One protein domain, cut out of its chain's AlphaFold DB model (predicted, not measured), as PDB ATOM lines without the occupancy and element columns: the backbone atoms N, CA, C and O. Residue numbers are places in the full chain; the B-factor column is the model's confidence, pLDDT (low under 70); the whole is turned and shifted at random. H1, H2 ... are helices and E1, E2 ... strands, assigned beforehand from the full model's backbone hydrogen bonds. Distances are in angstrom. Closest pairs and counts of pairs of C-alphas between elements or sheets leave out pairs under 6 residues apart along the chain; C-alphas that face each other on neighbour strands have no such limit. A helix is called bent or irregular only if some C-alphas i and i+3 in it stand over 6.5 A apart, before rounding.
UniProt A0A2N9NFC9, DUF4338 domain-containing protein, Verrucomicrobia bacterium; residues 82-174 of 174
ATOM      1  N   ARG A  82     -37.213 -36.210 -29.766       63.44
ATOM      2  CA  ARG A  82     -36.475 -36.096 -31.038       63.44
ATOM      3  C   ARG A  82     -36.045 -37.458 -31.613       63.44
ATOM      4  O   ARG A  82     -35.091 -37.519 -32.379       63.44
ATOM      5  N   SER A  83     -36.725 -38.545 -31.243       66.50
ATOM      6  CA  SER A  83     -36.466 -39.891 -31.765       66.50
ATOM      7  C   SER A  83     -36.486 -39.871 -33.295       66.50
ATOM      8  O   SER A  83     -37.457 -39.395 -33.882       66.50
ATOM      9  N   GLY A  84     -35.430 -40.368 -33.934       68.00
ATOM     10  CA  GLY A  84     -35.279 -40.380 -35.390       68.00
ATOM     11  C   GLY A  84     -34.418 -39.255 -35.962       68.00
ATOM     12  O   GLY A  84     -33.994 -39.363 -37.112       68.00
ATOM     13  N   ARG A  85     -34.146 -38.187 -35.202       75.31
ATOM     14  CA  ARG A  85     -33.299 -37.084 -35.677       75.31
ATOM     15  C   ARG A  85     -31.833 -37.370 -35.386       75.31
ATOM     16  O   ARG A  85     -31.506 -37.776 -34.273       75.31
ATOM     17  N   ALA A  86     -30.972 -37.079 -36.360       72.88
ATOM     18  CA  ALA A  86     -29.535 -37.052 -36.139       72.88
ATOM     19  C   ALA A  86     -29.219 -36.058 -35.007       72.88
ATOM     20  O   ALA A  86     -29.752 -34.938 -35.020       72.88
ATOM     21  N   PRO A  87     -28.408 -36.437 -34.008       74.69
ATOM     22  CA  PRO A  87     -27.926 -35.477 -33.028       74.69
ATOM     23  C   PRO A  87     -27.020 -34.451 -33.717       74.69
ATOM     24  O   PRO A  87     -26.297 -34.771 -34.657       74.69
ATOM     25  N   ALA A  88     -27.049 -33.210 -33.226       72.56
ATOM     26  CA  ALA A  88     -26.009 -32.248 -33.564       72.56
ATOM     27  C   ALA A  88     -24.692 -32.749 -32.952       72.56
ATOM     28  O   ALA A  88     -24.639 -33.016 -31.747       72.56
ATOM     29  N   SER A  89     -23.676 -32.920 -33.794       67.38
ATOM     30  CA  SER A  89     -22.329 -33.331 -33.404       67.38
ATOM     31  C   SER A  89     -21.342 -32.322 -33.964       67.38
ATOM     32  O   SER A  89     -21.378 -32.032 -35.161       67.38
ATOM     33  N   ASP A  90     -20.462 -31.819 -33.105       62.06
ATOM     34  CA  ASP A  90     -19.357 -30.958 -33.506       62.06
ATOM     35  C   ASP A  90     -18.200 -31.858 -33.955       62.06
ATOM     36  O   ASP A  90     -17.391 -32.316 -33.150       62.06
ATOM     37  N   GLY A  91     -18.186 -32.183 -35.249       63.06
ATOM     38  CA  GLY A  91     -17.115 -32.942 -35.897       63.06
ATOM     39  C   GLY A  91     -17.516 -34.333 -36.408       63.06
ATOM     40  O   GLY A  91     -18.575 -34.863 -36.040       63.06
ATOM     41  N   PRO A  92     -16.689 -34.918 -37.297       64.50
ATOM     42  CA  PRO A  92     -16.925 -36.242 -37.853       64.50
ATOM     43  C   PRO A  92     -16.850 -37.290 -36.743       64.50
ATOM     44  O   PRO A  92     -15.902 -37.331 -35.968       64.50
ATOM     45  N   ALA A  93     -17.866 -38.149 -36.664       71.94
ATOM     46  CA  ALA A  93     -17.952 -39.149 -35.604       71.94
ATOM     47  C   ALA A  93     -16.922 -40.288 -35.740       71.94
ATOM     48  O   ALA A  93     -16.685 -41.014 -34.783       71.94
ATOM     49  N   LEU A  94     -16.343 -40.448 -36.931       82.38
ATOM     50  CA  LEU A  94     -15.302 -41.414 -37.266       82.38
ATOM     51  C   LEU A  94     -14.341 -40.751 -38.254       82.38
ATOM     52  O   LEU A  94     -14.802 -40.071 -39.179       82.38
ATOM     53  N   ASP A  95     -13.041 -40.975 -38.074       84.81
ATOM     54  CA  ASP A  95     -12.046 -40.648 -39.093       84.81
ATOM     55  C   ASP A  95     -12.174 -41.634 -40.261       84.81
ATOM     56  O   ASP A  95     -12.078 -42.848 -40.079       84.81
ATOM     57  N   GLN A  96     -12.404 -41.099 -41.461       84.75
ATOM     58  CA  GLN A  96     -12.567 -41.879 -42.689       84.75
ATOM     59  C   GLN A  96     -11.240 -42.155 -43.406       84.75
ATOM     60  O   GLN A  96     -11.251 -42.786 -44.463       84.75
ATOM     61  N   SER A  97     -10.106 -41.674 -42.880       89.75
ATOM     62  CA  SER A  97      -8.799 -41.991 -43.449       89.75
ATOM     63  C   SER A  97      -8.599 -43.518 -43.492       89.75
ATOM     64  O   SER A  97      -8.945 -44.207 -42.529       89.75
ATOM     65  N   PRO A  98      -8.075 -44.091 -44.590       90.62
ATOM     66  CA  PRO A  98      -7.827 -45.526 -44.654       90.62
ATOM     67  C   PRO A  98      -6.896 -45.984 -43.527       90.62
ATOM     68  O   PRO A  98      -5.885 -45.343 -43.241       90.62
ATOM     69  N   VAL A  99      -7.222 -47.113 -42.904       91.06
ATOM     70  CA  VAL A  99      -6.307 -47.813 -41.997       91.06
ATOM     71  C   VAL A  99      -5.418 -48.704 -42.863       91.06
ATOM     72  O   VAL A  99      -5.900 -49.676 -43.441       91.06
ATOM     73  N   VAL A 100      -4.145 -48.333 -43.013       93.94
ATOM     74  CA  VAL A 100      -3.161 -49.050 -43.843       93.94
ATOM     75  C   VAL A 100      -1.979 -49.439 -42.966       93.94
ATOM     76  O   VAL A 100      -1.036 -48.673 -42.801       93.94
ATOM     77  N   CYS A 101      -2.064 -50.622 -42.373       93.00
ATOM     78  CA  CYS A 101      -1.056 -51.187 -41.481       93.00
ATOM     79  C   CYS A 101      -1.229 -52.711 -41.402       93.00
ATOM     80  O   CYS A 101      -2.183 -53.270 -41.959       93.00
ATOM     81  N   ALA A 102      -0.304 -53.395 -40.731       95.44
ATOM     82  CA  ALA A 102      -0.480 -54.795 -40.388       95.44
ATOM     83  C   ALA A 102      -1.586 -54.948 -39.330       95.44
ATOM     84  O   ALA A 102      -1.760 -54.106 -38.452       95.44
ATOM     85  N   LEU A 103      -2.336 -56.053 -39.386       94.50
ATOM     86  CA  LEU A 103      -3.448 -56.294 -38.456       94.50
ATOM     87  C   LEU A 103      -2.994 -56.286 -36.988       94.50
ATOM     88  O   LEU A 103      -3.733 -55.808 -36.133       94.50
ATOM     89  N   GLU A 104      -1.787 -56.783 -36.713       95.50
ATOM     90  CA  GLU A 104      -1.164 -56.796 -35.382       95.50
ATOM     91  C   GLU A 104      -0.983 -55.403 -34.768       95.50
ATOM     92  O   GLU A 104      -0.944 -55.284 -33.550       95.50
ATOM     93  N   GLU A 105      -0.941 -54.352 -35.589       93.44
ATOM     94  CA  GLU A 105      -0.845 -52.964 -35.126       93.44
ATOM     95  C   GLU A 105      -2.204 -52.413 -34.660       93.44
ATOM     96  O   GLU A 105      -2.256 -51.445 -33.905       93.44
ATOM     97  N   VAL A 106      -3.306 -53.037 -35.093       93.94
ATOM     98  CA  VAL A 106      -4.692 -52.621 -34.804       93.94
ATOM     99  C   VAL A 106      -5.314 -53.443 -33.675       93.94
ATOM    100  O   VAL A 106      -6.325 -53.051 -33.089       93.94
ATOM    101  N   VAL A 107      -4.747 -54.609 -33.367       94.75
ATOM    102  CA  VAL A 107      -5.260 -55.514 -32.335       94.75
ATOM    103  C   VAL A 107      -4.361 -55.508 -31.093       94.75
ATOM    104  O   VAL A 107      -3.157 -55.307 -31.206       94.75
ATOM    105  N   PRO A 108      -4.910 -55.772 -29.893       95.50
ATOM    106  CA  PRO A 108      -6.323 -56.009 -29.605       95.50
ATOM    107  C   PRO A 108      -7.155 -54.722 -29.664       95.50
ATOM    108  O   PRO A 108      -6.729 -53.664 -29.208       95.50
ATOM    109  N   LEU A 109      -8.382 -54.844 -30.176       96.50
ATOM    110  CA  LEU A 109      -9.359 -53.757 -30.149       96.50
ATOM    111  C   LEU A 109      -9.822 -53.489 -28.714       96.50
ATOM    112  O   LEU A 109     -10.072 -54.422 -27.946       96.50
ATOM    113  N   GLN A 110     -10.007 -52.216 -28.379       96.31
ATOM    114  CA  GLN A 110     -10.480 -51.773 -27.073       96.31
ATOM    115  C   GLN A 110     -11.952 -51.359 -27.130       96.31
ATOM    116  O   GLN A 110     -12.390 -50.659 -28.045       96.31
ATOM    117  N   LEU A 111     -12.736 -51.807 -26.143       96.06
ATOM    118  CA  LEU A 111     -14.152 -51.460 -26.010       96.06
ATOM    119  C   LEU A 111     -14.341 -50.419 -24.910       96.06
ATOM    120  O   LEU A 111     -14.232 -50.727 -23.723       96.06
ATOM    121  N   HIS A 112     -14.713 -49.200 -25.288       93.88
ATOM    122  CA  HIS A 112     -15.001 -48.136 -24.331       93.88
ATOM    123  C   HIS A 112     -16.507 -48.010 -24.137       93.88
ATOM    124  O   HIS A 112     -17.222 -47.504 -25.006       93.88
ATOM    125  N   GLU A 113     -17.003 -48.446 -22.977       94.94
ATOM    126  CA  GLU A 113     -18.417 -48.291 -22.637       94.94
ATOM    127  C   GLU A 113     -18.780 -46.805 -22.492       94.94
ATOM    128  O   GLU A 113     -18.165 -46.054 -21.729       94.94
ATOM    129  N   VAL A 114     -19.816 -46.363 -23.200       93.19
ATOM    130  CA  VAL A 114     -20.306 -44.981 -23.150       93.19
ATOM    131  C   VAL A 114     -21.767 -44.868 -22.731       93.19
ATOM    132  O   VAL A 114     -22.271 -43.756 -22.661       93.19
ATOM    133  N   SER A 115     -22.463 -45.954 -22.381       89.94
ATOM    134  CA  SER A 115     -23.891 -45.938 -21.992       89.94
ATOM    135  C   SER A 115     -24.210 -44.982 -20.830       89.94
ATOM    136  O   SER A 115     -25.299 -44.392 -20.780       89.94
ATOM    137  N   GLN A 116     -23.256 -44.816 -19.912       86.25
ATOM    138  CA  GLN A 116     -23.410 -44.106 -18.644       86.25
ATOM    139  C   GLN A 116     -23.672 -42.596 -18.799       86.25
ATOM    140  O   GLN A 116     -23.268 -41.948 -19.767       86.25
ATOM    141  N   ALA A 117     -24.353 -42.003 -17.810       77.44
ATOM    142  CA  ALA A 117     -24.815 -40.612 -17.864       77.44
ATOM    143  C   ALA A 117     -23.680 -39.582 -18.032       77.44
ATOM    144  O   ALA A 117     -23.871 -38.593 -18.740       77.44
ATOM    145  N   GLY A 118     -22.500 -39.843 -17.457       85.06
ATOM    146  CA  GLY A 118     -21.330 -38.958 -17.533       85.06
ATOM    147  C   GLY A 118     -20.644 -38.891 -18.905       85.06
ATOM    148  O   GLY A 118     -19.806 -38.028 -19.123       85.06
ATOM    149  N   ARG A 119     -21.005 -39.759 -19.860       85.81
ATOM    150  CA  ARG A 119     -20.360 -39.867 -21.185       85.81
ATOM    151  C   ARG A 119     -21.200 -39.210 -22.296       85.81
ATOM    152  O   ARG A 119     -21.294 -39.719 -23.410       85.81
ATOM    153  N   LEU A 120     -21.883 -38.096 -22.004       86.44
ATOM    154  CA  LEU A 120     -22.883 -37.511 -22.916       86.44
ATOM    155  C   LEU A 120     -22.326 -37.157 -24.307       86.44
ATOM    156  O   LEU A 120     -22.993 -37.458 -25.295       86.44
ATOM    157  N   ALA A 121     -21.143 -36.546 -24.385       87.00
ATOM    158  CA  ALA A 121     -20.515 -36.172 -25.654       87.00
ATOM    159  C   ALA A 121     -20.173 -37.405 -26.506       87.00
ATOM    160  O   ALA A 121     -20.633 -37.505 -27.642       87.00
ATOM    161  N   ALA A 122     -19.488 -38.390 -25.918       88.06
ATOM    162  CA  ALA A 122     -19.118 -39.627 -26.607       88.06
ATOM    163  C   ALA A 122     -20.345 -40.410 -27.111       88.06
ATOM    164  O   ALA A 122     -20.327 -40.940 -28.220       88.06
ATOM    165  N   ARG A 123     -21.451 -40.422 -26.348       88.81
ATOM    166  CA  ARG A 123     -22.729 -40.996 -26.815       88.81
ATOM    167  C   ARG A 123     -23.331 -40.245 -27.994       88.81
ATOM    168  O   ARG A 123     -23.875 -40.878 -28.887       88.81
ATOM    169  N   ARG A 124     -23.282 -38.910 -27.995       87.50
ATOM    170  CA  ARG A 124     -23.815 -38.108 -29.110       87.50
ATOM    171  C   ARG A 124     -23.028 -38.350 -30.392       87.50
ATOM    172  O   ARG A 124     -23.643 -38.490 -31.442       87.50
ATOM    173  N   GLN A 125     -21.704 -38.443 -30.291       89.12
ATOM    174  CA  GLN A 125     -20.850 -38.813 -31.419       89.12
ATOM    175  C   GLN A 125     -21.199 -40.217 -31.924       89.12
ATOM    176  O   GLN A 125     -21.399 -40.400 -33.120       89.12
ATOM    177  N   LEU A 126     -21.380 -41.188 -31.023       90.75
ATOM    178  CA  LEU A 126     -21.764 -42.554 -31.394       90.75
ATOM    179  C   LEU A 126     -23.126 -42.589 -32.101       90.75
ATOM    180  O   LEU A 126     -23.269 -43.194 -33.160       90.75
ATOM    181  N   GLU A 127     -24.129 -41.895 -31.561       89.06
ATOM    182  CA  GLU A 127     -25.443 -41.760 -32.200       89.06
ATOM    183  C   GLU A 127     -25.351 -41.086 -33.580       89.06
ATOM    184  O   GLU A 127     -26.059 -41.495 -34.502       89.06
ATOM    185  N   ALA A 128     -24.480 -40.082 -33.746       89.06
ATOM    186  CA  ALA A 128     -24.224 -39.445 -35.037       89.06
ATOM    187  C   ALA A 128     -23.578 -40.423 -36.034       89.06
ATOM    188  O   ALA A 128     -24.015 -40.482 -37.184       89.06
ATOM    189  N   ALA A 129     -22.598 -41.223 -35.594       90.38
ATOM    190  CA  ALA A 129     -21.977 -42.264 -36.415       90.38
ATOM    191  C   ALA A 129     -23.015 -43.281 -36.895       90.38
ATOM    192  O   ALA A 129     -23.089 -43.570 -38.086       90.38
ATOM    193  N   LEU A 130     -23.867 -43.776 -35.995       90.75
ATOM    194  CA  LEU A 130     -24.926 -44.717 -36.360       90.75
ATOM    195  C   LEU A 130     -25.927 -44.101 -37.337       90.75
ATOM    196  O   LEU A 130     -26.304 -44.746 -38.310       90.75
ATOM    197  N   HIS A 131     -26.355 -42.855 -37.112       89.00
ATOM    198  CA  HIS A 131     -27.286 -42.178 -38.023       89.00
ATOM    199  C   HIS A 131     -26.695 -42.025 -39.429       89.00
ATOM    200  O   HIS A 131     -27.407 -42.181 -40.418       89.00
ATOM    201  N   ARG A 132     -25.383 -41.769 -39.515       88.00
ATOM    202  CA  ARG A 132     -24.671 -41.545 -40.775       88.00
ATOM    203  C   ARG A 132     -24.293 -42.829 -41.515       88.00
ATOM    204  O   ARG A 132     -24.395 -42.846 -42.738       88.00
ATOM    205  N   TYR A 133     -23.825 -43.854 -40.804       88.12
ATOM    206  CA  TYR A 133     -23.133 -45.003 -41.401       88.12
ATOM    207  C   TYR A 133     -23.858 -46.342 -41.225       88.12
ATOM    208  O   TYR A 133     -23.494 -47.317 -41.879       88.12
ATOM    209  N   HIS A 134     -24.881 -46.438 -40.367       89.88
ATOM    210  CA  HIS A 134     -25.606 -47.696 -40.202       89.88
ATOM    211  C   HIS A 134     -26.428 -48.002 -41.461       89.88
ATOM    212  O   HIS A 134     -27.374 -47.288 -41.784       89.88
ATOM    213  N   TYR A 135     -26.095 -49.090 -42.153       89.75
ATOM    214  CA  TYR A 135     -26.643 -49.444 -43.469       89.75
ATOM    215  C   TYR A 135     -28.170 -49.653 -43.499       89.75
ATOM    216  O   TYR A 135     -28.802 -49.383 -44.514       89.75
ATOM    217  N   LEU A 136     -28.793 -50.072 -42.389       89.19
ATOM    218  CA  LEU A 136     -30.266 -50.168 -42.271       89.19
ATOM    219  C   LEU A 136     -30.929 -48.866 -41.798       89.19
ATOM    220  O   LEU A 136     -32.138 -48.815 -41.569       89.19
ATOM    221  N   GLY A 137     -30.133 -47.818 -41.598       85.62
ATOM    222  CA  GLY A 137     -30.529 -46.610 -40.899       85.62
ATOM    223  C   GLY A 137     -30.613 -46.816 -39.386       85.62
ATOM    224  O   GLY A 137     -30.888 -47.901 -38.875       85.62
ATOM    225  N   TYR A 138     -30.390 -45.730 -38.654       86.25
ATOM    226  CA  TYR A 138     -30.535 -45.683 -37.207       86.25
ATOM    227  C   TYR A 138     -31.439 -44.514 -36.829       86.25
ATOM    228  O   TYR A 138     -31.191 -43.374 -37.210       86.25
ATOM    229  N   ARG A 139     -32.517 -44.790 -36.086       80.00
ATOM    230  CA  ARG A 139     -33.482 -43.754 -35.674       80.00
ATOM    231  C   ARG A 139     -33.276 -43.316 -34.233       80.00
ATOM    232  O   ARG A 139     -33.228 -42.124 -33.944       80.00
ATOM    233  N   SER A 140     -33.214 -44.262 -33.310       79.31
ATOM    234  CA  SER A 140     -33.012 -43.971 -31.895       79.31
ATOM    235  C   SER A 140     -32.663 -45.232 -31.131       79.31
ATOM    236  O   SER A 140     -32.980 -46.343 -31.554       79.31
ATOM    237  N   ARG A 141     -32.123 -45.033 -29.932       78.00
ATOM    238  CA  ARG A 141     -32.049 -46.067 -28.902       78.00
ATOM    239  C   ARG A 141     -33.445 -46.568 -28.550       78.00
ATOM    240  O   ARG A 141     -34.387 -45.778 -28.452       78.00
ATOM    241  N   VAL A 142     -33.561 -47.869 -28.318       71.75
ATOM    242  CA  VAL A 142     -34.787 -48.501 -27.828       71.75
ATOM    243  C   VAL A 142     -34.501 -49.073 -26.447       71.75
ATOM    244  O   VAL A 142     -33.570 -49.854 -26.286       71.75
ATOM    245  N   GLY A 143     -35.301 -48.676 -25.454       76.31
ATOM    246  CA  GLY A 143     -35.205 -49.201 -24.091       76.31
ATOM    247  C   GLY A 143     -33.832 -49.012 -23.435       76.31
ATOM    248  O   GLY A 143     -33.079 -48.091 -23.767       76.31
ATOM    249  N   GLN A 144     -33.521 -49.889 -22.477       81.06
ATOM    250  CA  GLN A 144     -32.169 -50.005 -21.926       81.06
ATOM    251  C   GLN A 144     -31.216 -50.527 -23.003       81.06
ATOM    252  O   GLN A 144     -31.603 -51.346 -23.834       81.06
ATOM    253  N   ASN A 145     -29.989 -50.020 -23.014       87.81
ATOM    254  CA  ASN A 145     -28.983 -50.382 -24.000       87.81
ATOM    255  C   ASN A 145     -27.574 -50.152 -23.447       87.81
ATOM    256  O   ASN A 145     -27.374 -49.242 -22.641       87.81
ATOM    257  N   LEU A 146     -26.629 -50.960 -23.920       91.06
ATOM    258  CA  LEU A 146     -25.191 -50.770 -23.740       91.06
ATOM    259  C   LEU A 146     -24.600 -50.245 -25.043       91.06
ATOM    260  O   LEU A 146     -25.013 -50.659 -26.129       91.06
ATOM    261  N   GLN A 147     -23.659 -49.316 -24.938       92.62
ATOM    262  CA  GLN A 147     -23.050 -48.661 -26.092       92.62
ATOM    263  C   GLN A 147     -21.539 -48.661 -25.930       92.62
ATOM    264  O   GLN A 147     -21.048 -48.259 -24.875       92.62
ATOM    265  N   TYR A 148     -20.830 -49.054 -26.981       95.25
ATOM    266  CA  TYR A 148     -19.378 -49.147 -26.991       95.25
ATOM    267  C   TYR A 148     -18.803 -48.438 -28.209       95.25
ATOM    268  O   TYR A 148     -19.264 -48.653 -29.333       95.25
ATOM    269  N   TRP A 149     -17.768 -47.637 -27.977       95.00
ATOM    270  CA  TRP A 149     -16.792 -47.330 -29.014       95.00
ATOM    271  C   TRP A 149     -15.796 -48.480 -29.120       95.00
ATOM    272  O   TRP A 149     -15.398 -49.041 -28.099       95.00
ATOM    273  N   VAL A 150     -15.438 -48.831 -30.351       95.50
ATOM    274  CA  VAL A 150     -14.396 -49.804 -30.675       95.50
ATOM    275  C   VAL A 150     -13.203 -49.018 -31.195       95.50
ATOM    276  O   VAL A 150     -13.325 -48.355 -32.231       95.50
ATOM    277  N   CYS A 151     -12.087 -49.076 -30.477       95.00
ATOM    278  CA  CYS A 151     -10.871 -48.338 -30.798       95.00
ATOM    279  C   CYS A 151      -9.685 -49.277 -31.039       95.00
ATOM    280  O   CYS A 151      -9.681 -50.412 -30.555       95.00
ATOM    281  N   ASP A 152      -8.693 -48.800 -31.787       94.50
ATOM    282  CA  ASP A 152      -7.364 -49.420 -31.840       94.50
ATOM    283  C   ASP A 152      -6.549 -49.112 -30.558       94.50
ATOM    284  O   ASP A 152      -7.028 -48.380 -29.680       94.50
ATOM    285  N   PRO A 153      -5.331 -49.666 -30.397       94.44
ATOM    286  CA  PRO A 153      -4.479 -49.392 -29.239       94.44
ATOM    287  C   PRO A 153      -4.038 -47.928 -29.084       94.44
ATOM    288  O   PRO A 153      -3.519 -47.568 -28.029       94.44
ATOM    289  N   GLN A 154      -4.222 -47.091 -30.108       91.69
ATOM    290  CA  GLN A 154      -3.908 -45.662 -30.114       91.69
ATOM    291  C   GLN A 154      -5.155 -44.794 -29.855       91.69
ATOM    292  O   GLN A 154      -5.134 -43.593 -30.126       91.69
ATOM    293  N   ASP A 155      -6.231 -45.387 -29.319       90.75
ATOM    294  CA  ASP A 155      -7.519 -44.742 -29.030       90.75
ATOM    295  C   ASP A 155      -8.231 -44.174 -30.273       90.75
ATOM    296  O   ASP A 155      -9.172 -43.379 -30.158       90.75
ATOM    297  N   ARG A 156      -7.847 -44.595 -31.486       91.50
ATOM    298  CA  ARG A 156      -8.536 -44.184 -32.711       91.50
ATOM    299  C   ARG A 156      -9.867 -44.933 -32.821       91.50
ATOM    300  O   ARG A 156      -9.867 -46.163 -32.896       91.50
ATOM    301  N   PRO A 157     -11.015 -44.237 -32.926       92.31
ATOM    302  CA  PRO A 157     -12.295 -44.897 -33.154       92.31
ATOM    303  C   PRO A 157     -12.338 -45.573 -34.529       92.31
ATOM    304  O   PRO A 157     -12.180 -44.916 -35.559       92.31
ATOM    305  N   LEU A 158     -12.610 -46.876 -34.543       92.88
ATOM    306  CA  LEU A 158     -12.754 -47.686 -35.758       92.88
ATOM    307  C   LEU A 158     -14.208 -48.079 -36.034       92.88
ATOM    308  O   LEU A 158     -14.590 -48.353 -37.169       92.88
ATOM    309  N   GLY A 159     -15.043 -48.100 -34.999       93.25
ATOM    310  CA  GLY A 159     -16.448 -48.456 -35.124       93.25
ATOM    311  C   GLY A 159     -17.182 -48.354 -33.799       93.25
ATOM    312  O   GLY A 159     -16.619 -47.969 -32.779       93.25
ATOM    313  N   CYS A 160     -18.464 -48.703 -33.798       93.31
ATOM    314  CA  CYS A 160     -19.263 -48.713 -32.580       93.31
ATOM    315  C   CYS A 160     -20.242 -49.883 -32.565       93.31
ATOM    316  O   CYS A 160     -20.667 -50.376 -33.611       93.31
ATOM    317  N   VAL A 161     -20.613 -50.310 -31.360       92.19
ATOM    318  CA  VAL A 161     -21.573 -51.392 -31.138       92.19
ATOM    319  C   VAL A 161     -22.615 -50.936 -30.129       92.19
ATOM    320  O   VAL A 161     -22.290 -50.345 -29.097       92.19
ATOM    321  N   VAL A 162     -23.885 -51.221 -30.421       91.44
ATOM    322  CA  VAL A 162     -24.999 -50.952 -29.510       91.44
ATOM    323  C   VAL A 162     -25.790 -52.224 -29.284       91.44
ATOM    324  O   VAL A 162     -26.370 -52.781 -30.214       91.44
ATOM    325  N   PHE A 163     -25.864 -52.639 -28.025       87.94
ATOM    326  CA  PHE A 163     -26.701 -53.745 -27.587       87.94
ATOM    327  C   PHE A 163     -27.984 -53.184 -26.988       87.94
ATOM    328  O   PHE A 163     -27.953 -52.491 -25.972       87.94
ATOM    329  N   GLY A 164     -29.120 -53.463 -27.620       82.81
ATOM    330  CA  GLY A 164     -30.429 -53.202 -27.028       82.81
ATOM    331  C   GLY A 164     -30.801 -54.299 -26.036       82.81
ATOM    332  O   GLY A 164     -30.437 -55.459 -26.230       82.81
ATOM    333  N   ALA A 165     -31.554 -53.949 -24.994       74.38
ATOM    334  CA  ALA A 165     -32.130 -54.954 -24.115       74.38
ATOM    335  C   ALA A 165     -32.980 -55.939 -24.943       74.38
ATOM    336  O   ALA A 165     -33.813 -55.500 -25.746       74.38
ATOM    337  N   PRO A 166     -32.795 -57.255 -24.753       66.06
ATOM    338  CA  PRO A 166     -33.569 -58.264 -25.453       66.06
ATOM    339  C   PRO A 166     -35.033 -58.080 -25.079       66.06
ATOM    340  O   PRO A 166     -35.419 -58.108 -23.908       66.06
ATOM    341  N   ALA A 167     -35.865 -57.848 -26.087       58.41
ATOM    342  CA  ALA A 167     -37.285 -57.700 -25.872       58.41
ATOM    343  C   ALA A 167     -37.852 -59.086 -25.516       58.41
ATOM    344  O   ALA A 167     -38.069 -59.913 -26.394       58.41
ATOM    345  N   TRP A 168     -38.112 -59.320 -24.226       56.22
ATOM    346  CA  TRP A 168     -38.946 -60.428 -23.727       56.22
ATOM    347  C   TRP A 168     -38.383 -61.852 -23.884       56.22
ATOM    348  O   TRP A 168     -39.155 -62.801 -23.785       56.22
ATOM    349  N   GLN A 169     -37.075 -62.024 -24.115       52.75
ATOM    350  CA  GLN A 169     -36.498 -63.340 -24.457       52.75
ATOM    351  C   GLN A 169     -35.241 -63.757 -23.685       52.75
ATOM    352  O   GLN A 169     -34.723 -64.840 -23.937       52.75
ATOM    353  N   CYS A 170     -34.760 -62.975 -22.720       52.41
ATOM    354  CA  CYS A 170     -33.708 -63.481 -21.841       52.41
ATOM    355  C   CYS A 170     -34.322 -64.094 -20.588       52.41
ATOM    356  O   CYS A 170     -34.749 -63.378 -19.682       52.41
ATOM    357  N   ALA A 171     -34.346 -65.428 -20.549       54.84
ATOM    358  CA  ALA A 171     -34.233 -66.140 -19.284       54.84
ATOM    359  C   ALA A 171     -32.945 -65.687 -18.572       54.84
ATOM    360  O   ALA A 171     -32.030 -65.160 -19.216       54.84
ATOM    361  N   VAL A 172     -32.889 -65.859 -17.249       51.91
ATOM    362  CA  VAL A 172     -31.647 -65.670 -16.490       51.91
ATOM    363  C   VAL A 172     -30.581 -66.520 -17.181       51.91
ATOM    364  O   VAL A 172     -30.789 -67.718 -17.336       51.91
ATOM    365  N   ARG A 173     -29.516 -65.888 -17.685       55.62
ATOM    366  CA  ARG A 173     -28.324 -66.627 -18.091       55.62
ATOM    367  C   ARG A 173     -27.570 -66.953 -16.810       55.62
ATOM    368  O   ARG A 173     -27.180 -66.036 -16.088       55.62
ATOM    369  N   ASP A 174     -27.522 -68.242 -16.543       41.31
ATOM    370  CA  ASP A 174     -26.663 -68.961 -15.614       41.31
ATOM    371  C   ASP A 174     -25.171 -68.661 -15.840       41.31
ATOM    372  O   ASP A 174     -24.756 -68.485 -17.011       41.31
TER     373      ASP A 174
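What this domain is: This is residues 82 to 174 of the 174 residues of the protein "DUF4338 domain-containing protein" of Verrucomicrobia bacterium (UniProt A0A2N9NFC9). A small sheet of three strands has one helix, H2, across one face, in two layers; no named helix is on the opposite face. A long stretch with no named element, residues 82 to 102, passes outside H2 and on to the short helix H1 near one end of the sheet, while residues 168 to 174 stick out as a tail beyond the other end. The 93 printed residues run H1, E1, H2, E2, E3; the sheet's order is E1, E2, E3, antiparallel. The class is mixed, helices and strands, with under half of the residues in named elements. The whole is only just compact, close to loose, with a radius of gyration of the C-alphas of 14.8 A and spans of 43 by 38 by 28 A.

Where its parts are: Start at C-alpha 82, (-36.475, -36.096, -31.038), and go on to H1, residues 103 to 106. E1 follows, residues 110 to 113. Find C-alpha 117 at (-24.815, -40.612, -17.864); there H2 begins, running 24.0 A to residue 133. It is irregular, with C-alphas 118 and 121 8.6 A apart, and has a kink of 37 degrees near residue 124. E2 is residues 145 to 151, 19.5 A; E3, residues 157 to 164, 20.9 A, ends at (-30.429, -53.202, -27.028).

How they stand to each other: Look at hairpin E2 and E3: N 148 and O 161 are 2.9 A apart. Between E1 and E2, N 110 and O 151 are 2.8 A apart. H2 is on the sheet at a height of 9.0 A; its closest C-alphas to E3 are Leu 126 and Cys 160, 6.8 A. In H2, 11 of 13 O i to N i+4 pairs are within hydrogen-bond range; H1 is too short for one. H1 is not on the sheet.

The domain as a whole: The farthest C-alphas, Val 100 and Ala 171, are 43.1 A apart. The printed part has no cut, and H2 to E2 is a long link. Look for pLDDT under 70 at residues 82 to 84, 89 to 92 and 166 to 174.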